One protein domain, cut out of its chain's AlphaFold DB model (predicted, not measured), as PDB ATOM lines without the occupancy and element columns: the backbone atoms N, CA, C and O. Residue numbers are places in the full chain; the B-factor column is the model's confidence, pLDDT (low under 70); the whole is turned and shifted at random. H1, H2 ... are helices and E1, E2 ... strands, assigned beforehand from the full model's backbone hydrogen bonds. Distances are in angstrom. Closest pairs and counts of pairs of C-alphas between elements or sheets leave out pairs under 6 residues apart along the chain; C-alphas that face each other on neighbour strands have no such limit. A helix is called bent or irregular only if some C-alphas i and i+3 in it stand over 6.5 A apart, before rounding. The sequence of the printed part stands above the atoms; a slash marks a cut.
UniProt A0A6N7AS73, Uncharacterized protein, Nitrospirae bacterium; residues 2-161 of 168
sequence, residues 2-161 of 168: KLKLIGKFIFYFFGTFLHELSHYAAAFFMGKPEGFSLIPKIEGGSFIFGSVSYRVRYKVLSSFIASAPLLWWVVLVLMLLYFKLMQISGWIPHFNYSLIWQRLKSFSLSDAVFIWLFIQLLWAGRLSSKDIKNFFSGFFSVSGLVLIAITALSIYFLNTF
ATOM      1  N   LYS A   2      89.904 128.607 117.643       80.44
ATOM      2  CA  LYS A   2      89.974 127.862 116.366       80.44
ATOM      3  C   LYS A   2      91.401 127.634 115.829       80.44
ATOM      4  O   LYS A   2      91.724 126.512 115.465       80.44
ATOM      5  N   LEU A   3      92.286 128.638 115.883       86.69
ATOM      6  CA  LEU A   3      93.668 128.514 115.379       86.69
ATOM      7  C   LEU A   3      94.487 127.429 116.108       86.69
ATOM      8  O   LEU A   3      95.200 126.657 115.478       86.69
ATOM      9  N   LYS A   4      94.333 127.320 117.437       86.56
ATOM     10  CA  LYS A   4      95.005 126.285 118.245       86.56
ATOM     11  C   LYS A   4      94.525 124.875 117.879       86.56
ATOM     12  O   LYS A   4      95.317 123.942 117.912       86.56
ATOM     13  N   LEU A   5      93.242 124.721 117.543       85.50
ATOM     14  CA  LEU A   5      92.668 123.438 117.123       85.50
ATOM     15  C   LEU A   5      93.157 123.036 115.732       85.50
ATOM     16  O   LEU A   5      93.555 121.892 115.547       85.50
ATOM     17  N   ILE A   6      93.205 123.987 114.797       88.12
ATOM     18  CA  ILE A   6      93.746 123.766 113.449       88.12
ATOM     19  C   ILE A   6      95.228 123.386 113.524       88.12
ATOM     20  O   ILE A   6      95.630 122.393 112.929       88.12
ATOM     21  N   GLY A   7      96.026 124.107 114.317       90.75
ATOM     22  CA  GLY A   7      97.442 123.783 114.508       90.75
ATOM     23  C   GLY A   7      97.657 122.384 115.094       90.75
ATOM     24  O   GLY A   7      98.489 121.632 114.598       90.75
ATOM     25  N   LYS A   8      96.858 121.993 116.099       89.69
ATOM     26  CA  LYS A   8      96.878 120.621 116.631       89.69
ATOM     27  C   LYS A   8      96.488 119.593 115.571       89.69
ATOM     28  O   LYS A   8      97.152 118.572 115.473       89.69
ATOM     29  N   PHE A   9      95.440 119.857 114.794       90.75
ATOM     30  CA  PHE A   9      95.001 118.950 113.738       90.75
ATOM     31  C   PHE A   9      96.098 118.730 112.696       90.75
ATOM     32  O   PHE A   9      96.416 117.586 112.411       90.75
ATOM     33  N   ILE A  10      96.725 119.800 112.199       92.81
ATOM     34  CA  ILE A  10      97.823 119.704 111.227       92.81
ATOM     35  C   ILE A  10      98.993 118.917 111.818       92.81
ATOM     36  O   ILE A  10      99.512 118.006 111.180       92.81
ATOM     37  N   PHE A  11      99.387 119.231 113.055       93.81
ATOM     38  CA  PHE A  11     100.526 118.580 113.688       93.81
ATOM     39  C   PHE A  11     100.295 117.084 113.934       93.81
ATOM     40  O   PHE A  11     101.209 116.298 113.722       93.81
ATOM     41  N   TYR A  12      99.093 116.687 114.361       95.25
ATOM     42  CA  TYR A  12      98.742 115.294 114.673       95.25
ATOM     43  C   TYR A  12      98.027 114.566 113.530       95.25
ATOM     44  O   TYR A  12      97.524 113.463 113.734       95.25
ATOM     45  N   PHE A  13      97.959 115.157 112.336       96.12
ATOM     46  CA  PHE A  13      97.200 114.601 111.216       96.12
ATOM     47  C   PHE A  13      97.633 113.169 110.893       96.12
ATOM     48  O   PHE A  13      96.792 112.284 110.760       96.12
ATOM     49  N   PHE A  14      98.945 112.931 110.830       97.25
ATOM     50  CA  PHE A  14      99.490 111.617 110.507       97.25
ATOM     51  C   PHE A  14      99.181 110.585 111.599       97.25
ATOM     52  O   PHE A  14      98.714 109.492 111.298       97.25
ATOM     53  N   GLY A  15      99.356 110.943 112.872       97.38
ATOM     54  CA  GLY A  15      98.995 110.075 113.989       97.38
ATOM     55  C   GLY A  15      97.496 109.759 114.023       97.38
ATOM     56  O   GLY A  15      97.122 108.608 114.222       97.38
ATOM     57  N   THR A  16      96.631 110.749 113.779       97.19
ATOM     58  CA  THR A  16      95.177 110.539 113.670       97.19
ATOM     59  C   THR A  16      94.846 109.619 112.498       97.19
ATOM     60  O   THR A  16      94.041 108.706 112.653       97.19
ATOM     61  N   PHE A  17      95.490 109.799 111.344       98.06
ATOM     62  CA  PHE A  17      95.322 108.895 110.210       98.06
ATOM     63  C   PHE A  17      95.667 107.450 110.580       98.06
ATOM     64  O   PHE A  17      94.852 106.562 110.352       98.06
ATOM     65  N   LEU A  18      96.828 107.218 111.197       98.25
ATOM     66  CA  LEU A  18      97.251 105.886 111.636       98.25
ATOM     67  C   LEU A  18      96.304 105.273 112.683       98.25
ATOM     68  O   LEU A  18      96.011 104.075 112.627       98.25
ATOM     69  N   HIS A  19      95.806 106.090 113.615       98.12
ATOM     70  CA  HIS A  19      94.835 105.685 114.631       98.12
ATOM     71  C   HIS A  19      93.544 105.166 113.992       98.12
ATOM     72  O   HIS A  19      93.173 104.003 114.167       98.12
ATOM     73  N   GLU A  20      92.895 106.000 113.178       98.00
ATOM     74  CA  GLU A  20      91.644 105.638 112.512       98.00
ATOM     75  C   GLU A  20      91.862 104.491 111.516       98.00
ATOM     76  O   GLU A  20      91.019 103.604 111.392       98.00
ATOM     77  N   LEU A  21      93.010 104.450 110.828       98.12
ATOM     78  CA  LEU A  21      93.339 103.368 109.897       98.12
ATOM     79  C   LEU A  21      93.402 102.018 110.618       98.12
ATOM     80  O   LEU A  21      92.984 101.009 110.057       98.12
ATOM     81  N   SER A  22      93.860 101.994 111.870       98.25
ATOM     82  CA  SER A  22      93.920 100.766 112.674       98.25
ATOM     83  C   SER A  22      92.529 100.252 113.014       98.25
ATOM     84  O   SER A  22      92.255  99.063 112.855       98.25
ATOM     85  N   HIS A  23      91.620 101.148 113.409       98.25
ATOM     86  CA  HIS A  23      90.216 100.794 113.597       98.25
ATOM     87  C   HIS A  23      89.578 100.300 112.301       98.25
ATOM     88  O   HIS A  23      88.882  99.288 112.312       98.25
ATOM     89  N   TYR A  24      89.824 100.988 111.185       98.19
ATOM     90  CA  TYR A  24      89.272 100.613 109.888       98.19
ATOM     91  C   TYR A  24      89.774  99.241 109.432       98.19
ATOM     92  O   TYR A  24      88.973  98.396 109.043       98.19
ATOM     93  N   ALA A  25      91.081  98.986 109.540       98.19
ATOM     94  CA  ALA A  25      91.684  97.700 109.212       98.19
ATOM     95  C   ALA A  25      91.138  96.581 110.109       98.19
ATOM     96  O   ALA A  25      90.701  95.548 109.609       98.19
ATOM     97  N   ALA A  26      91.071  96.789 111.426       97.94
ATOM     98  CA  ALA A  26      90.488  95.803 112.333       97.94
ATOM     99  C   ALA A  26      89.004  95.546 112.025       97.94
ATOM    100  O   ALA A  26      88.561  94.398 112.028       97.94
ATOM    101  N   ALA A  27      88.238  96.591 111.697       97.75
ATOM    102  CA  ALA A  27      86.847  96.461 111.279       97.75
ATOM    103  C   ALA A  27      86.702  95.724 109.943       97.75
ATOM    104  O   ALA A  27      85.732  94.993 109.774       97.75
ATOM    105  N   PHE A  28      87.654  95.876 109.021       97.75
ATOM    106  CA  PHE A  28      87.696  95.121 107.771       97.75
ATOM    107  C   PHE A  28      87.874  93.614 108.016       97.75
ATOM    108  O   PHE A  28      87.200  92.815 107.375       97.75
ATOM    109  N   PHE A  29      88.719  93.219 108.976       97.56
ATOM    110  CA  PHE A  29      88.941  91.802 109.298       97.56
ATOM    111  C   PHE A  29      87.864  91.186 110.204       97.56
ATOM    112  O   PHE A  29      87.552  90.006 110.070       97.56
ATOM    113  N   MET A  30      87.314  91.953 111.148       96.06
ATOM    114  CA  MET A  30      86.450  91.430 112.221       96.06
ATOM    115  C   MET A  30      84.985  91.873 112.115       96.06
ATOM    116  O   MET A  30      84.153  91.503 112.944       96.06
ATOM    117  N   GLY A  31      84.632  92.685 111.123       95.50
ATOM    118  CA  GLY A  31      83.294  93.241 110.986       95.50
ATOM    119  C   GLY A  31      83.019  93.748 109.580       95.50
ATOM    120  O   GLY A  31      83.419  93.145 108.588       95.50
ATOM    121  N   LYS A  32      82.280  94.853 109.500       97.06
ATOM    122  CA  LYS A  32      81.997  95.560 108.255       97.06
ATOM    123  C   LYS A  32      82.245  97.053 108.470       97.06
ATOM    124  O   LYS A  32      81.460  97.676 109.191       97.06
ATOM    125  N   PRO A  33      83.309  97.636 107.896       97.31
ATOM    126  CA  PRO A  33      83.509  99.074 107.957       97.31
ATOM    127  C   PRO A  33      82.412  99.772 107.142       97.31
ATOM    128  O   PRO A  33      82.080  99.350 106.035       97.31
ATOM    129  N   GLU A  34      81.831 100.827 107.702       97.12
ATOM    130  CA  GLU A  34      80.759 101.619 107.080       97.12
ATOM    131  C   GLU A  34      81.236 103.029 106.702       97.12
ATOM    132  O   GLU A  34      80.687 103.637 105.789       97.12
ATOM    133  N   GLY A  35      82.274 103.552 107.363       96.62
ATOM    134  CA  GLY A  35      82.818 104.868 107.039       96.62
ATOM    135  C   GLY A  35      84.154 105.162 107.708       96.62
ATOM    136  O   GLY A  35      84.474 104.605 108.758       96.62
ATOM    137  N   PHE A  36      84.913 106.064 107.090       97.19
ATOM    138  CA  PHE A  36      86.209 106.556 107.547       97.19
ATOM    139  C   PHE A  36      86.264 108.069 107.320       97.19
ATOM    140  O   PHE A  36      85.993 108.533 106.213       97.19
ATOM    141  N   SER A  37      86.593 108.842 108.352       96.50
ATOM    142  CA  SER A  37      86.744 110.295 108.246       96.50
ATOM    143  C   SER A  37      87.910 110.790 109.089       96.50
ATOM    144  O   SER A  37      88.059 110.405 110.246       96.50
ATOM    145  N   LEU A  38      88.693 111.699 108.510       96.06
ATOM    146  CA  LEU A  38      89.753 112.461 109.182       96.06
ATOM    147  C   LEU A  38      89.381 113.937 109.334       96.06
ATOM    148  O   LEU A  38      90.220 114.755 109.698       96.06
ATOM    149  N   ILE A  39      88.151 114.306 108.967       93.00
ATOM    150  CA  ILE A  39      87.702 115.689 109.066       93.00
ATOM    151  C   ILE A  39      87.284 115.921 110.515       93.00
ATOM    152  O   ILE A  39      86.355 115.257 110.990       93.00
ATOM    153  N   PRO A  40      87.937 116.855 111.224       91.31
ATOM    154  CA  PRO A  40      87.620 117.082 112.612       91.31
ATOM    155  C   PRO A  40      86.218 117.678 112.752       91.31
ATOM    156  O   PRO A  40      85.817 118.558 111.986       91.31
ATOM    157  N   LYS A  41      85.487 117.241 113.775       91.69
ATOM    158  CA  LYS A  41      84.140 117.727 114.089       91.69
ATOM    159  C   LYS A  41      83.997 118.066 115.567       91.69
ATOM    160  O   LYS A  41      84.703 117.527 116.416       91.69
ATOM    161  N   ILE A  42      83.077 118.977 115.870       88.44
ATOM    162  CA  ILE A  42      82.705 119.320 117.245       88.44
ATOM    163  C   ILE A  42      81.393 118.610 117.554       88.44
ATOM    164  O   ILE A  42      80.397 118.839 116.877       88.44
ATOM    165  N   GLU A  43      81.393 117.761 118.575       87.38
ATOM    166  CA  GLU A  43      80.222 116.988 118.984       87.38
ATOM    167  C   GLU A  43      80.121 117.004 120.514       87.38
ATOM    168  O   GLU A  43      81.087 116.689 121.214       87.38
ATOM    169  N   GLY A  44      78.979 117.451 121.052       83.12
ATOM    170  CA  GLY A  44      78.748 117.514 122.504       83.12
ATOM    171  C   GLY A  44      79.759 118.376 123.275       83.12
ATOM    172  O   GLY A  44      80.134 118.029 124.390       83.12
ATOM    173  N   GLY A  45      80.272 119.452 122.667       84.31
ATOM    174  CA  GLY A  45      81.309 120.307 123.266       84.31
ATOM    175  C   GLY A  45      82.729 119.724 123.227       84.31
ATOM    176  O   GLY A  45      83.671 120.383 123.662       84.31
ATOM    177  N   SER A  46      82.905 118.523 122.669       84.75
ATOM    178  CA  SER A  46      84.206 117.878 122.480       84.75
ATOM    179  C   SER A  46      84.690 117.993 121.032       84.75
ATOM    180  O   SER A  46      83.889 118.067 120.101       84.75
ATOM    181  N   PHE A  47      86.011 118.042 120.839       86.94
ATOM    182  CA  PHE A  47      86.639 118.066 119.516       86.94
ATOM    183  C   PHE A  47      87.102 116.657 119.146       86.94
ATOM    184  O   PHE A  47      87.944 116.082 119.835       86.94
ATOM    185  N   ILE A  48      86.556 116.118 118.063       90.88
ATOM    186  CA  ILE A  48      86.842 114.780 117.550       90.88
ATOM    187  C   ILE A  48      87.702 114.946 116.299       90.88
ATOM    188  O   ILE A  48      87.282 115.622 115.364       90.88
ATOM    189  N   PHE A  49      88.904 114.366 116.287       92.31
ATOM    190  CA  PHE A  49      89.869 114.531 115.191       92.31
ATOM    191  C   PHE A  49      89.616 113.595 114.002       92.31
ATOM    192  O   PHE A  49      89.976 113.939 112.881       92.31
ATOM    193  N   GLY A  50      89.000 112.443 114.245       94.44
ATOM    194  CA  GLY A  50      88.710 111.421 113.249       94.44
ATOM    195  C   GLY A  50      87.594 110.501 113.734       94.44
ATOM    196  O   GLY A  50      87.165 110.572 114.890       94.44
ATOM    197  N   SER A  51      87.048 109.701 112.825       95.69
ATOM    198  CA  SER A  51      86.072 108.683 113.193       95.69
ATOM    199  C   SER A  51      85.991 107.557 112.175       95.69
ATOM    200  O   SER A  51      85.809 107.813 110.979       95.69
ATOM    201  N   VAL A  52      85.957 106.329 112.682       97.06
ATOM    202  CA  VAL A  52      85.512 105.137 111.953       97.06
ATOM    203  C   VAL A  52      84.127 104.697 112.422       97.06
ATOM    204  O   VAL A  52      83.855 104.587 113.622       97.06
ATOM    205  N   SER A  53      83.258 104.407 111.457       96.56
ATOM    206  CA  SER A  53      81.963 103.757 111.670       96.56
ATOM    207  C   SER A  53      82.045 102.319 111.178       96.56
ATOM    208  O   SER A  53      82.592 102.059 110.105       96.56
ATOM    209  N   TYR A  54      81.511 101.377 111.947       97.12
ATOM    210  CA  TYR A  54      81.542  99.958 111.613       97.12
ATOM    211  C   TYR A  54      80.379  99.209 112.258       97.12
ATOM    212  O   TYR A  54      79.812  99.642 113.263       97.12
ATOM    213  N   ARG A  55      80.080  98.030 111.711       97.06
ATOM    214  CA  ARG A  55      79.113  97.080 112.259       97.06
ATOM    215  C   ARG A  55      79.793  95.748 112.541       97.06
ATOM    216  O   ARG A  55      80.563  95.254 111.723       97.06
ATOM    217  N   VAL A  56      79.480  95.143 113.682       96.81
ATOM    218  CA  VAL A  56      79.967  93.809 114.063       96.81
ATOM    219  C   VAL A  56      78.802  92.873 114.341       96.81
ATOM    220  O   VAL A  56      77.758  93.297 114.833       96.81
ATOM    221  N   ARG A  57      78.992  91.583 114.043       95.25
ATOM    222  CA  ARG A  57      78.012  90.533 114.363       95.25
ATOM    223  C   ARG A  57      77.994  90.206 115.857       95.25
ATOM    224  O   ARG A  57      76.926  90.028 116.431       95.25
ATOM    225  N   TYR A  58      79.172  90.141 116.476       95.31
ATOM    226  CA  TYR A  58      79.340  89.846 117.898       95.31
ATOM    227  C   TYR A  58      79.964  91.041 118.608       95.31
ATOM    228  O   TYR A  58      80.931  91.621 118.118       95.31
ATOM    229  N   LYS A  59      79.439  91.389 119.787       94.69
ATOM    230  CA  LYS A  59      79.920  92.548 120.552       94.69
ATOM    231  C   LYS A  59      81.366  92.382 121.015       94.69
ATOM    232  O   LYS A  59      82.088  93.363 121.054       94.69
ATOM    233  N   VAL A  60      81.837  91.165 121.282       95.69
ATOM    234  CA  VAL A  60      83.253  90.939 121.630       95.69
ATOM    235  C   VAL A  60      84.217  91.405 120.529       95.69
ATOM    236  O   VAL A  60      85.313  91.873 120.823       95.69
ATOM    237  N   LEU A  61      83.793  91.383 119.260       96.50
ATOM    238  CA  LEU A  61      84.612  91.856 118.139       96.50
ATOM    239  C   LEU A  61      84.815  93.373 118.166       96.50
ATOM    240  O   LEU A  61      85.876  93.846 117.765       96.50
ATOM    241  N   SER A  62      83.865  94.147 118.711       95.88
ATOM    242  CA  SER A  62      84.079  95.589 118.884       95.88
ATOM    243  C   SER A  62      85.196  95.888 119.878       95.88
ATOM    244  O   SER A  62      85.815  96.941 119.770       95.88
ATOM    245  N   SER A  63      85.490  94.979 120.815       96.94
ATOM    246  CA  SER A  63      86.611  95.156 121.738       96.94
ATOM    247  C   SER A  63      87.951  95.090 121.033       96.94
ATOM    248  O   SER A  63      88.777  95.973 121.230       96.94
ATOM    249  N   PHE A  64      88.140  94.099 120.165       97.06
ATOM    250  CA  PHE A  64      89.366  93.976 119.380       97.06
ATOM    251  C   PHE A  64      89.534  95.136 118.393       97.06
ATOM    252  O   PHE A  64      90.632  95.658 118.234       97.06
ATOM    253  N   ILE A  65      88.438  95.601 117.779       97.44
ATOM    254  CA  ILE A  65      88.478  96.797 116.929       97.44
ATOM    255  C   ILE A  65      88.863  98.026 117.756       97.44
ATOM    256  O   ILE A  65      89.702  98.807 117.319       97.44
ATOM    257  N   ALA A  66      88.293  98.199 118.953       97.38
ATOM    258  CA  ALA A  66      88.589  99.333 119.828       97.38
ATOM    259  C   ALA A  66      90.032  99.329 120.365       97.38
ATOM    260  O   ALA A  66      90.596 100.394 120.589       97.38
ATOM    261  N   SER A  67      90.650  98.161 120.550       97.69
ATOM    262  CA  SER A  67      92.050  98.060 120.980       97.69
ATOM    263  C   SER A  67      93.059  98.112 119.830       97.69
ATOM    264  O   SER A  67      94.254  98.206 120.097       97.69
ATOM    265  N   ALA A  68      92.616  98.093 118.568       98.00
ATOM    266  CA  ALA A  68      93.491  98.055 117.395       98.00
ATOM    267  C   ALA A  68      94.596  99.134 117.366       98.00
ATOM    268  O   ALA A  68      95.728  98.789 117.015       98.00
ATOM    269  N   PRO A  69      94.357 100.397 117.785       98.19
ATOM    270  CA  PRO A  69      95.414 101.405 117.806       98.19
ATOM    271  C   PRO A  69      96.595 101.043 118.718       98.19
ATOM    272  O   PRO A  69      97.701 101.528 118.497       98.19
ATOM    273  N   LEU A  70      96.416 100.142 119.696       97.81
ATOM    274  CA  LEU A  70      97.508  99.689 120.562       97.81
ATOM    275  C   LEU A  70      98.662  99.032 119.791       97.81
ATOM    276  O   LEU A  70      99.784  99.014 120.294       97.81
ATOM    277  N   LEU A  71      98.430  98.561 118.561       97.56
ATOM    278  CA  LEU A  71      99.483  98.058 117.677       97.56
ATOM    279  C   LEU A  71     100.625  99.072 117.498       97.56
ATOM    280  O   LEU A  71     101.791  98.684 117.419       97.56
ATOM    281  N   TRP A  72     100.327 100.374 117.509       97.75
ATOM    282  CA  TRP A  72     101.354 101.407 117.373       97.75
ATOM    283  C   TRP A  72     102.308 101.482 118.564       97.75
ATOM    284  O   TRP A  72     103.449 101.900 118.381       97.75
ATOM    285  N   TRP A  73     101.913 101.009 119.751       96.62
ATOM    286  CA  TRP A  73     102.847 100.859 120.871       96.62
ATOM    287  C   TRP A  73     103.875  99.763 120.603       96.62
ATOM    288  O   TRP A  73     105.044  99.940 120.932       96.62
ATOM    289  N   VAL A  74     103.473  98.667 119.953       96.44
ATOM    290  CA  VAL A  74     104.404  97.606 119.537       96.44
ATOM    291  C   VAL A  74     105.398  98.160 118.521       96.44
ATOM    292  O   VAL A  74     106.604  98.012 118.697       96.44
ATOM    293  N   VAL A  75     104.909  98.874 117.501       97.12
ATOM    294  CA  VAL A  75     105.764  99.536 116.501       97.12
ATOM    295  C   VAL A  75     106.716 100.536 117.161       97.12
ATOM    296  O   VAL A  75     107.896 100.578 116.821       97.12
ATOM    297  N   LEU A  76     106.242 101.303 118.144       96.19
ATOM    298  CA  LEU A  76     107.060 102.251 118.895       96.19
ATOM    299  C   LEU A  76     108.166 101.552 119.697       96.19
ATOM    300  O   LEU A  76     109.309 102.005 119.665       96.19
ATOM    301  N   VAL A  77     107.869 100.433 120.363       95.62
ATOM    302  CA  VAL A  77     108.883  99.623 121.058       95.62
ATOM    303  C   VAL A  77     109.917  99.086 120.066       95.62
ATOM    304  O   VAL A  77     111.115  99.240 120.297       95.62
ATOM    305  N   LEU A  78     109.483  98.529 118.931       95.88
ATOM    306  CA  LEU A  78     110.389  98.048 117.882       95.88
ATOM    307  C   LEU A  78     111.282  99.168 117.338       95.88
ATOM    308  O   LEU A  78     112.473  98.957 117.124       95.88
ATOM    309  N   MET A  79     110.737 100.374 117.177       95.38
ATOM    310  CA  MET A  79     111.500 101.544 116.756       95.38
ATOM    311  C   MET A  79     112.567 101.927 117.794       95.38
ATOM    312  O   MET A  79     113.720 102.165 117.435       95.38
ATOM    313  N   LEU A  80     112.221 101.942 119.085       95.31
ATOM    314  CA  LEU A  80     113.176 102.218 120.165       95.31
ATOM    315  C   LEU A  80     114.307 101.180 120.224       95.31
ATOM    316  O   LEU A  80     115.463 101.552 120.444       95.31
ATOM    317  N   LEU A  81     113.988  99.902 119.994       94.94
ATOM    318  CA  LEU A  81     114.969  98.817 119.904       94.94
ATOM    319  C   LEU A  81     115.873  98.979 118.677       94.94
ATOM    320  O   LEU A  81     117.096  98.906 118.799       94.94
ATOM    321  N   TYR A  82     115.295  99.267 117.508       94.19
ATOM    322  CA  TYR A  82     116.031  99.465 116.257       94.19
ATOM    323  C   TYR A  82     117.059 100.601 116.364       94.19
ATOM    324  O   TYR A  82     118.214 100.445 115.968       94.19
ATOM    325  N   PHE A  83     116.682 101.725 116.985       93.00
ATOM    326  CA  PHE A  83     117.592 102.853 117.218       93.00
ATOM    327  C   PHE A  83     118.512 102.685 118.433       93.00
ATOM    328  O   PHE A  83     119.262 103.610 118.754       93.00
ATOM    329  N   LYS A  84     118.483 101.521 119.098       94.75
ATOM    330  CA  LYS A  84     119.262 101.213 120.309       94.75
ATOM    331  C   LYS A  84     119.019 102.203 121.457       94.75
ATOM    332  O   LYS A  84     119.874 102.363 122.330       94.75
ATOM    333  N   LEU A  85     117.862 102.872 121.455       94.19
ATOM    334  CA  LEU A  85     117.423 103.765 122.532       94.19
ATOM    335  C   LEU A  85     116.862 102.967 123.711       94.19
ATOM    336  O   LEU A  85     116.910 103.436 124.846       94.19
ATOM    337  N   MET A  86     116.368 101.758 123.440       95.50
ATOM    338  CA  MET A  86     115.975 100.757 124.423       95.50
ATOM    339  C   MET A  86     116.741  99.453 124.160       95.50
ATOM    340  O   MET A  86     117.033  99.113 123.015       95.50
ATOM    341  N   GLN A  87     117.053  98.720 125.224       94.81
ATOM    342  CA  GLN A  87     117.542  97.343 125.199       94.81
ATOM    343  C   GLN A  87     116.712  96.505 126.173       94.81
ATOM    344  O   GLN A  87     116.196  97.034 127.155       94.81
ATOM    345  N   ILE A  88     116.579  95.207 125.912       93.25
ATOM    346  CA  ILE A  88     115.853  94.283 126.791       93.25
ATOM    347  C   ILE A  88     116.874  93.320 127.391       93.25
ATOM    348  O   ILE A  88     117.507  92.562 126.660       93.25
ATOM    349  N   SER A  89     117.031  93.361 128.714       92.38
ATOM    350  CA  SER A  89     117.877  92.440 129.477       92.38
ATOM    351  C   SER A  89     117.012  91.745 130.520       92.38
ATOM    352  O   SER A  89     116.404  92.412 131.352       92.38
ATOM    353  N   GLY A  90     116.900  90.415 130.454       82.69
ATOM    354  CA  GLY A  90     116.148  89.635 131.447       82.69
ATOM    355  C   GLY A  90     114.703  90.106 131.656       82.69
ATOM    356  O   GLY A  90     114.265  90.204 132.796       82.69
ATOM    357  N   TRP A  91     113.981  90.421 130.571       86.88
ATOM    358  CA  TRP A  91     112.606  90.964 130.561       86.88
ATOM    359  C   TRP A  91     112.437  92.411 131.035       86.88
ATOM    360  O   TRP A  91     111.332  92.947 130.957       86.88
ATOM    361  N   ILE A  92     113.508  93.075 131.464       90.50
ATOM    362  CA  ILE A  92     113.459  94.468 131.899       90.50
ATOM    363  C   ILE A  92     113.915  95.366 130.740       90.50
ATOM    364  O   ILE A  92     115.017  95.186 130.207       90.50
ATOM    365  N   PRO A  93     113.083  96.332 130.308       92.81
ATOM    366  CA  PRO A  93     113.502  97.326 129.337       92.81
ATOM    367  C   PRO A  93     114.413  98.365 130.004       92.81
ATOM    368  O   PRO A  93     114.034  99.019 130.975       92.81
ATOM    369  N   HIS A  94     115.603  98.557 129.446       94.69
ATOM    370  CA  HIS A  94     116.560  99.577 129.860       94.69
ATOM    371  C   HIS A  94     116.716 100.626 128.760       94.69
ATOM    372  O   HIS A  94     116.951 100.293 127.598       94.69
ATOM    373  N   PHE A  95     116.609 101.905 129.122       95.12
ATOM    374  CA  PHE A  95     116.860 103.006 128.197       95.12
ATOM    375  C   PHE A  95     118.347 103.361 128.158       95.12
ATOM    376  O   PHE A  95     119.005 103.478 129.192       95.12
ATOM    377  N   ASN A  96     118.873 103.583 126.956       95.62
ATOM    378  CA  ASN A  96     120.254 104.006 126.757       95.62
ATOM    379  C   ASN A  96     120.371 105.534 126.900       95.62
ATOM    380  O   ASN A  96     120.415 106.276 125.915       95.62
ATOM    381  N   TYR A  97     120.383 106.012 128.146       94.06
ATOM    382  CA  TYR A  97     120.397 107.445 128.457       94.06
ATOM    383  C   TYR A  97     121.622 108.181 127.904       94.06
ATOM    384  O   TYR A  97     121.498 109.337 127.502       94.06
ATOM    385  N   SER A  98     122.792 107.533 127.843       94.88
ATOM    386  CA  SER A  98     124.003 108.156 127.296       94.88
ATOM    387  C   SER A  98     123.864 108.429 125.796       94.88
ATOM    388  O   SER A  98     124.168 109.537 125.353       94.88
ATOM    389  N   LEU A  99     123.321 107.474 125.031       93.06
ATOM    390  CA  LEU A  99     123.051 107.646 123.602       93.06
ATOM    391  C   LEU A  99     121.970 108.704 123.345       93.06
ATOM    392  O   LEU A  99     122.122 109.529 122.443       93.06
ATOM    393  N   ILE A 100     120.897 108.712 124.146       92.62
ATOM    394  CA  ILE A 100     119.845 109.739 124.070       92.62
ATOM    395  C   ILE A 100     120.457 111.127 124.290       92.62
ATOM    396  O   ILE A 100     120.234 112.039 123.495       92.62
ATOM    397  N   TRP A 101     121.269 111.281 125.335       94.62
ATOM    398  CA  TRP A 101     121.915 112.550 125.658       94.62
ATOM    399  C   TRP A 101     122.889 113.006 124.570       94.62
ATOM    400  O   TRP A 101     122.925 114.184 124.216       94.62
ATOM    401  N   GLN A 102     123.653 112.074 123.997       93.38
ATOM    402  CA  GLN A 102     124.553 112.366 122.886       93.38
ATOM    403  C   GLN A 102     123.786 112.872 121.657       93.38
ATOM    404  O   GLN A 102     124.167 113.898 121.096       93.38
ATOM    405  N   ARG A 103     122.679 112.214 121.285       92.19
ATOM    406  CA  ARG A 103     121.818 112.647 120.170       92.19
ATOM    407  C   ARG A 103     121.193 114.016 120.411       92.19
ATOM    408  O   ARG A 103     121.134 114.825 119.492       92.19
ATOM    409  N   LEU A 104     120.775 114.307 121.644       92.06
ATOM    410  CA  LEU A 104     120.249 115.626 122.007       92.06
ATOM    411  C   LEU A 104     121.297 116.735 121.863       92.06
ATOM    412  O   LEU A 104     120.945 117.845 121.486       92.06
ATOM    413  N   LYS A 105     122.578 116.447 122.128       93.88
ATOM    414  CA  LYS A 105     123.667 117.417 121.935       93.88
ATOM    415  C   LYS A 105     123.993 117.664 120.464       93.88
ATOM    416  O   LYS A 105     124.266 118.800 120.098       93.88
ATOM    417  N   SER A 106     124.002 116.617 119.638       93.31
ATOM    418  CA  SER A 106     124.323 116.730 118.207       93.31
ATOM    419  C   SER A 106     123.138 117.151 117.335       93.31
ATOM    420  O   SER A 106     123.348 117.444 116.164       93.31
ATOM    421  N   PHE A 107     121.925 117.104 117.896       93.62
ATOM    422  CA  PHE A 107     120.610 117.381 117.311       93.62
ATOM    423  C   PHE A 107     120.602 117.659 115.802       93.62
ATOM    424  O   PHE A 107     120.657 118.802 115.346       93.62
ATOM    425  N   SER A 108     120.515 116.591 115.013       94.44
ATOM    426  CA  SER A 108     120.421 116.694 113.559       94.44
ATOM    427  C   SER A 108     118.973 116.898 113.100       94.44
ATOM    428  O   SER A 108     118.020 116.575 113.813       94.44
ATOM    429  N   LEU A 109     118.780 117.344 111.854       94.19
ATOM    430  CA  LEU A 109     117.448 117.381 111.233       94.19
ATOM    431  C   LEU A 109     116.777 115.993 111.240       94.19
ATOM    432  O   LEU A 109     115.564 115.891 111.409       94.19
ATOM    433  N   SER A 110     117.567 114.920 111.108       92.12
ATOM    434  CA  SER A 110     117.048 113.552 111.185       92.12
ATOM    435  C   SER A 110     116.481 113.230 112.571       92.12
ATOM    436  O   SER A 110     115.409 112.636 112.658       92.12
ATOM    437  N   ASP A 111     117.118 113.704 113.649       92.12
ATOM    438  CA  ASP A 111     116.620 113.521 115.018       92.12
ATOM    439  C   ASP A 111     115.290 114.261 115.228       92.12
ATOM    440  O   ASP A 111     114.389 113.730 115.877       92.12
ATOM    441  N   ALA A 112     115.111 115.436 114.612       93.44
ATOM    442  CA  ALA A 112     113.836 116.153 114.636       93.44
ATOM    443  C   ALA A 112     112.710 115.362 113.942       93.44
ATOM    444  O   ALA A 112     111.605 115.264 114.479       93.44
ATOM    445  N   VAL A 113     112.994 114.745 112.787       93.38
ATOM    446  CA  VAL A 113     112.042 113.862 112.088       93.38
ATOM    447  C   VAL A 113     111.715 112.633 112.937       93.38
ATOM    448  O   VAL A 113     110.546 112.267 113.048       93.38
ATOM    449  N   PHE A 114     112.711 112.025 113.591       92.56
ATOM    450  CA  PHE A 114     112.487 110.890 114.489       92.56
ATOM    451  C   PHE A 114     111.618 111.252 115.687       92.56
ATOM    452  O   PHE A 114     110.694 110.509 116.011       92.56
ATOM    453  N   ILE A 115     111.868 112.397 116.321       94.19
ATOM    454  CA  ILE A 115     111.042 112.893 117.426       94.19
ATOM    455  C   ILE A 115     109.616 113.157 116.945       94.19
ATOM    456  O   ILE A 115     108.662 112.763 117.615       94.19
ATOM    457  N   TRP A 116     109.453 113.778 115.774       95.44
ATOM    458  CA  TRP A 116     108.134 114.003 115.196       95.44
ATOM    459  C   TRP A 116     107.396 112.680 114.950       95.44
ATOM    460  O   TRP A 116     106.272 112.530 115.430       95.44
ATOM    461  N   LEU A 117     108.032 111.694 114.306       95.50
ATOM    462  CA  LEU A 117     107.465 110.356 114.089       95.50
ATOM    463  C   LEU A 117     107.120 109.651 115.406       95.50
ATOM    464  O   LEU A 117     106.043 109.073 115.528       95.50
ATOM    465  N   PHE A 118     107.995 109.733 116.407       96.06
ATOM    466  CA  PHE A 118     107.755 109.173 117.735       96.06
ATOM    467  C   PHE A 118     106.497 109.768 118.378       96.06
ATOM    468  O   PHE A 118     105.652 109.030 118.884       96.06
ATOM    469  N   ILE A 119     106.317 111.088 118.288       97.12
ATOM    470  CA  ILE A 119     105.108 111.764 118.769       97.12
ATOM    471  C   ILE A 119     103.870 111.322 117.973       97.12
ATOM    472  O   ILE A 119     102.821 111.094 118.579       97.12
ATOM    473  N   GLN A 120     103.973 111.153 116.648       97.62
ATOM    474  CA  GLN A 120     102.857 110.645 115.838       97.62
ATOM    475  C   GLN A 120     102.454 109.224 116.244       97.62
ATOM    476  O   GLN A 120     101.262 108.949 116.334       97.62
ATOM    477  N   LEU A 121     103.413 108.338 116.524       97.56
ATOM    478  CA  LEU A 121     103.142 106.964 116.959       97.56
ATOM    479  C   LEU A 121     102.533 106.907 118.364       97.56
ATOM    480  O   LEU A 121     101.580 106.161 118.583       97.56
ATOM    481  N   LEU A 122     103.019 107.732 119.300       97.12
ATOM    482  CA  LEU A 122     102.397 107.880 120.621       97.12
ATOM    483  C   LEU A 122     100.950 108.360 120.509       97.12
ATOM    484  O   LEU A 122     100.071 107.861 121.210       97.12
ATOM    485  N   TRP A 123     100.703 109.336 119.633       97.19
ATOM    486  CA  TRP A 123      99.358 109.829 119.374       97.19
ATOM    487  C   TRP A 123      98.480 108.748 118.741       97.19
ATOM    488  O   TRP A 123      97.371 108.515 119.217       97.19
ATOM    489  N   ALA A 124      98.997 108.046 117.731       97.62
ATOM    490  CA  ALA A 124      98.288 106.976 117.043       97.62
ATOM    491  C   ALA A 124      97.889 105.843 117.996       97.62
ATOM    492  O   ALA A 124      96.780 105.327 117.909       97.62
ATOM    493  N   GLY A 125      98.762 105.490 118.944       96.62
ATOM    494  CA  GLY A 125      98.519 104.425 119.916       96.62
ATOM    495  C   GLY A 125      97.606 104.792 121.086       96.62
ATOM    496  O   GLY A 125      97.252 103.924 121.887       96.62
ATOM    497  N   ARG A 126      97.234 106.063 121.245       96.56
ATOM    498  CA  ARG A 126      96.427 106.508 122.381       96.56
ATOM    499  C   ARG A 126      94.965 106.098 122.202       96.56
ATOM    500  O   ARG A 126      94.320 106.540 121.263       96.56
ATOM    501  N   LEU A 127      94.415 105.353 123.159       96.38
ATOM    502  CA  LEU A 127      92.981 105.051 123.193       96.38
ATOM    503  C   LEU A 127      92.164 106.277 123.617       96.38
ATOM    504  O   LEU A 127      92.488 106.951 124.603       96.38
ATOM    505  N   SER A 128      91.079 106.552 122.896       94.06
ATOM    506  CA  SER A 128      90.094 107.553 123.293       94.06
ATOM    507  C   SER A 128      89.153 107.006 124.372       94.06
ATOM    508  O   SER A 128      89.002 105.798 124.560       94.06
ATOM    509  N   SER A 129      88.434 107.895 125.067       94.06
ATOM    510  CA  SER A 129      87.397 107.477 126.024       94.06
ATOM    511  C   SER A 129      86.294 106.641 125.362       94.06
ATOM    512  O   SER A 129      85.699 105.778 126.008       94.06
ATOM    513  N   LYS A 130      86.025 106.876 124.068       94.19
ATOM    514  CA  LYS A 130      85.069 106.090 123.283       94.19
ATOM    515  C   LYS A 130      85.598 104.674 123.046       94.19
ATOM    516  O   LYS A 130      84.831 103.726 123.199       94.19
ATOM    517  N   ASP A 131      86.887 104.527 122.757       95.94
ATOM    518  CA  ASP A 131      87.514 103.219 122.526       95.94
ATOM    519  C   ASP A 131      87.531 102.393 123.800       95.94
ATOM    520  O   ASP A 131      87.104 101.247 123.788       95.94
ATOM    521  N   ILE A 132      87.907 102.998 124.927       96.88
ATOM    522  CA  ILE A 132      87.885 102.335 126.236       96.88
ATOM    523  C   ILE A 132      86.466 101.849 126.565       96.88
ATOM    524  O   ILE A 132      86.268 100.700 126.963       96.88
ATOM    525  N   LYS A 133      85.453 102.697 126.346       96.38
ATOM    526  CA  LYS A 133      84.049 102.322 126.563       96.38
ATOM    527  C   LYS A 133      83.621 101.169 125.651       96.38
ATOM    528  O   LYS A 133      83.003 100.217 126.129       96.38
ATOM    529  N   ASN A 134      83.947 101.238 124.363       95.31
ATOM    530  CA  ASN A 134      83.622 100.190 123.392       95.31
ATOM    531  C   ASN A 134      84.352  98.877 123.703       95.31
ATOM    532  O   ASN A 134      83.758  97.806 123.580       95.31
ATOM    533  N   PHE A 135      85.601  98.966 124.167       97.19
ATOM    534  CA  PHE A 135      86.401  97.833 124.607       97.19
ATOM    535  C   PHE A 135      85.708  97.081 125.736       97.19
ATOM    536  O   PHE A 135      85.372  95.909 125.571       97.19
ATOM    537  N   PHE A 136      85.411  97.756 126.846       97.06
ATOM    538  CA  PHE A 136      84.775  97.099 127.987       97.06
ATOM    539  C   PHE A 136      83.336  96.669 127.694       97.06
ATOM    540  O   PHE A 136      82.922  95.595 128.126       97.06
ATOM    541  N   SER A 137      82.583  97.445 126.907       95.38
ATOM    542  CA  SER A 137      81.218  97.073 126.517       95.38
ATOM    543  C   SER A 137      81.175  95.797 125.673       95.38
ATOM    544  O   SER A 137      80.271  94.978 125.854       95.38
ATOM    545  N   GLY A 138      82.136  95.609 124.767       93.69
ATOM    546  CA  GLY A 138      82.259  94.372 124.003       93.69
ATOM    547  C   GLY A 138      82.789  93.210 124.846       93.69
ATOM    548  O   GLY A 138      82.282  92.092 124.734       93.69
ATOM    549  N   PHE A 139      83.739  93.477 125.745       94.44
ATOM    550  CA  PHE A 139      84.433  92.457 126.528       94.44
ATOM    551  C   PHE A 139      83.501  91.828 127.564       94.44
ATOM    552  O   PHE A 139      83.428  90.609 127.674       94.44
ATOM    553  N   PHE A 140      82.695  92.650 128.241       95.69
ATOM    554  CA  PHE A 140      81.677  92.197 129.194       95.69
ATOM    555  C   PHE A 140      80.320  91.877 128.547       95.69
ATOM    556  O   PHE A 140      79.310  91.734 129.234       95.69
ATOM    557  N   SER A 141      80.259  91.767 127.219       95.19
ATOM    558  CA  SER A 141      79.053  91.291 126.536       95.19
ATOM    559  C   SER A 141      78.855  89.785 126.730       95.19
ATOM    560  O   SER A 141      79.807  89.064 127.012       95.19
ATOM    561  N   VAL A 142      77.645  89.276 126.463       94.94
ATOM    562  CA  VAL A 142      77.367  87.825 126.464       94.94
ATOM    563  C   VAL A 142      78.365  87.065 125.582       94.94
ATOM    564  O   VAL A 142      78.952  86.086 126.024       94.94
ATOM    565  N   SER A 143      78.636  87.558 124.366       93.88
ATOM    566  CA  SER A 143      79.639  86.949 123.479       93.88
ATOM    567  C   SER A 143      81.058  86.972 124.057       93.88
ATOM    568  O   SER A 143      81.830  86.057 123.794       93.88
ATOM    569  N   GLY A 144      81.402  87.999 124.839       93.94
ATOM    570  CA  GLY A 144      82.709  88.109 125.483       93.94
ATOM    571  C   GLY A 144      82.858  87.141 126.651       93.94
ATOM    572  O   GLY A 144      83.832  86.397 126.705       93.94
ATOM    573  N   LEU A 145      81.850  87.059 127.522       96.31
ATOM    574  CA  LEU A 145      81.832  86.105 128.635       96.31
ATOM    575  C   LEU A 145      81.889  84.651 128.149       96.31
ATOM    576  O   LEU A 145      82.632  83.849 128.709       96.31
ATOM    577  N   VAL A 146      81.165  84.324 127.073       96.69
ATOM    578  CA  VAL A 146      81.231  82.996 126.442       96.69
ATOM    579  C   VAL A 146      82.640  82.702 125.921       96.69
ATOM    580  O   VAL A 146      83.160  81.618 126.171       96.69
ATOM    581  N   LEU A 147      83.289  83.661 125.251       94.88
ATOM    582  CA  LEU A 147      84.664  83.489 124.770       94.88
ATOM    583  C   LEU A 147      85.649  83.248 125.927       94.88
ATOM    584  O   LEU A 147      86.499  82.363 125.828       94.88
ATOM    585  N   ILE A 148      85.515  83.993 127.029       94.94
ATOM    586  CA  ILE A 148      86.340  83.813 128.232       94.94
ATOM    587  C   ILE A 148      86.134  82.411 128.812       94.94
ATOM    588  O   ILE A 148      87.113  81.722 129.087       94.94
ATOM    589  N   ALA A 149      84.883  81.964 128.950       96.50
ATOM    590  CA  ALA A 149      84.565  80.642 129.480       96.50
ATOM    591  C   ALA A 149      85.154  79.517 128.614       96.50
ATOM    592  O   ALA A 149      85.803  78.616 129.138       96.50
ATOM    593  N   ILE A 150      85.002  79.600 127.287       96.81
ATOM    594  CA  ILE A 150      85.580  78.627 126.345       96.81
ATOM    595  C   ILE A 150      87.107  78.606 126.450       96.81
ATOM    596  O   ILE A 150      87.710  77.533 126.468       96.81
ATOM    597  N   THR A 151      87.738  79.777 126.559       95.44
ATOM    598  CA  THR A 151      89.196  79.889 126.678       95.44
ATOM    599  C   THR A 151      89.684  79.279 127.993       95.44
ATOM    600  O   THR A 151      90.621  78.485 127.989       95.44
ATOM    601  N   ALA A 152      89.017  79.583 129.110       96.12
ATOM    602  CA  ALA A 152      89.341  79.020 130.418       96.12
ATOM    603  C   ALA A 152      89.179  77.493 130.443       96.12
ATOM    604  O   ALA A 152      90.064  76.795 130.932       96.12
ATOM    605  N   LEU A 153      88.093  76.973 129.862       97.06
ATOM    606  CA  LEU A 153      87.877  75.532 129.718       97.06
ATOM    607  C   LEU A 153      88.973  74.888 128.868       97.06
ATOM    608  O   LEU A 153      89.529  73.873 129.269       97.06
ATOM    609  N   SER A 154      89.334  75.496 127.738       94.81
ATOM    610  CA  SER A 154      90.405  74.994 126.866       94.81
ATOM    611  C   SER A 154      91.744  74.908 127.604       94.81
ATOM    612  O   SER A 154      92.417  73.884 127.536       94.81
ATOM    613  N   ILE A 155      92.108  75.950 128.360       94.56
ATOM    614  CA  ILE A 155      93.334  75.970 129.174       94.56
ATOM    615  C   ILE A 155      93.282  74.895 130.265       94.56
ATOM    616  O   ILE A 155      94.266  74.192 130.479       94.56
ATOM    617  N   TYR A 156      92.140  74.745 130.940       95.25
ATOM    618  CA  TYR A 156      91.948  73.702 131.943       95.25
ATOM    619  C   TYR A 156      92.159  72.306 131.341       95.25
ATOM    620  O   TYR A 156      92.980  71.548 131.849       95.25
ATOM    621  N   PHE A 157      91.510  71.997 130.214       93.81
ATOM    622  CA  PHE A 157      91.658  70.704 129.542       93.81
ATOM    623  C   PHE A 157      93.098  70.431 129.091       93.81
ATOM    624  O   PHE A 157      93.590  69.328 129.318       93.81
ATOM    625  N   LEU A 158      93.787  71.425 128.519       91.19
ATOM    626  CA  LEU A 158      95.191  71.293 128.109       91.19
ATOM    627  C   LEU A 158      96.127  70.985 129.290       91.19
ATOM    628  O   LEU A 158      97.096  70.251 129.119       91.19
ATOM    629  N   ASN A 159      95.832  71.517 130.478       91.81
ATOM    630  CA  ASN A 159      96.643  71.297 131.677       91.81
ATOM    631  C   ASN A 159      96.272  70.019 132.446       91.81
ATOM    632  O   ASN A 159      97.124  69.453 133.122       91.81
ATOM    633  N   THR A 160      95.008  69.583 132.404       91.94
ATOM    634  CA  THR A 160      94.538  68.373 133.106       91.94
ATOM    635  C   THR A 160      94.830  67.096 132.326       91.94
ATOM    636  O   THR A 160      95.083  66.058 132.929       91.94
ATOM    637  N   PHE A 161      94.837  67.178 130.998       84.56
ATOM    638  CA  PHE A 161      95.212  66.080 130.118       84.56
ATOM    639  C   PHE A 161      96.441  66.500 129.307       84.56
ATOM    640  O   PHE A 161      96.320  66.660 128.087       84.56
TER     641      PHE A 161
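What this domain is: This is residues 2 to 161 of the 168 residues of an uncharacterized protein of Nitrospirae bacterium (UniProt A0A6N7AS73). A flat, loose frame of helices: H1b, H2b and H4 meet in the middle, H5 packs on H2a, and residues 149 to 161, mostly of H6, stick out. H2b and H4 spread from their meeting place as a V, whose far ends are joined through the small hairpin E5 and E6 and then H3; the ribbon E1 and E4 runs beside H1b, with the hairpin E2 and E3 as its tip. The printed part has 160 residues, mostly helix, with six named helices and six named strands in the order H1 E1 E2 E3 E4 H2 E5 E6 H3 H4 H5 H6; the three sheets, E1 - E4, E2 - E3 and E5 - E6, are antiparallel. It is loose, with a radius of gyration of the C-alphas of 19.7 A, and spans 57 by 49 by 24 A.

Where its parts are: H1, residues 2 to 30, begins at C-alpha 2 (89.974, 127.862, 116.366). By its hydrogen bonds it was assigned as one helix, but it is bent, with C-alphas 11 and 14 7.7 A apart; its arms are H1a, residues 2 to 11, and H1b, residues 14 to 30, 24.1 A long. E1 is residues 32 to 37, E2 41 to 43, E3 46 to 48 and E4 51 to 55. H2, residues 59 to 82, was likewise assigned as one helix but is bent, with C-alphas 66 and 69 7.4 A apart; its arms are H2a, 59 to 66, and H2b, 69 to 82, 20.8 A long. E5 is 86 to 89, E6 92 to 95, H3 97 to 106, H4 109 to 124 and 22.6 A long, and H5 129 to 139. H6, 142 to 160 and 26.8 A long, ends at C-alpha 160 (94.538, 68.373, 133.106).

How they stand to each other: H2 is the hub, touching four helices. H2a touches H1b at Ala 26 and Ile 65, their closest C-alphas, 5.1 A apart. It touches H5 at Ser 63 and Phe 135, 3.9 A, at a shallow tilt of 35.0 degrees, only just short of steep. H6 touches H2a with residues 142 to 144 alone, closest at Val 60 and Gly 144, 4.8 A, about perpendicular at 89 degrees. H4 touches H2b with residues 118 to 124 alone, closest at Trp 72 and Leu 121, 5.9 A, at a shallow tilt of 29 degrees, opposite ways. H4 touches H1b at Gly 15 and Gln 120, 4.3 A. The closest C-alphas of H1b and E4 are Glu 20 and Val 52, 6.2 A apart. N 34 and O 53 of E1 and E4 are 2.8 A apart, N 41 and O 48 of E2 and E3 2.9 A, and N 87 and O 94 of E5 and E6 2.8 A, within hydrogen-bond range. H1a and H3 touch no helix. Every O i to N i+4 pair is within range in H1a, H1b, H3, H4, H5 and H6; H2a has 2 of 4 and H2b 8 of 10.

The domain as a whole: The C-alphas of Leu 3 and Phe 161, the two farthest apart, are 64.2 A apart. The printed part has no cut, and its links are tight. Residues 105 to 110 stand free, as do 149 to 161. The mean pLDDT of the printed part is 94.5, and no printed residue is under 70.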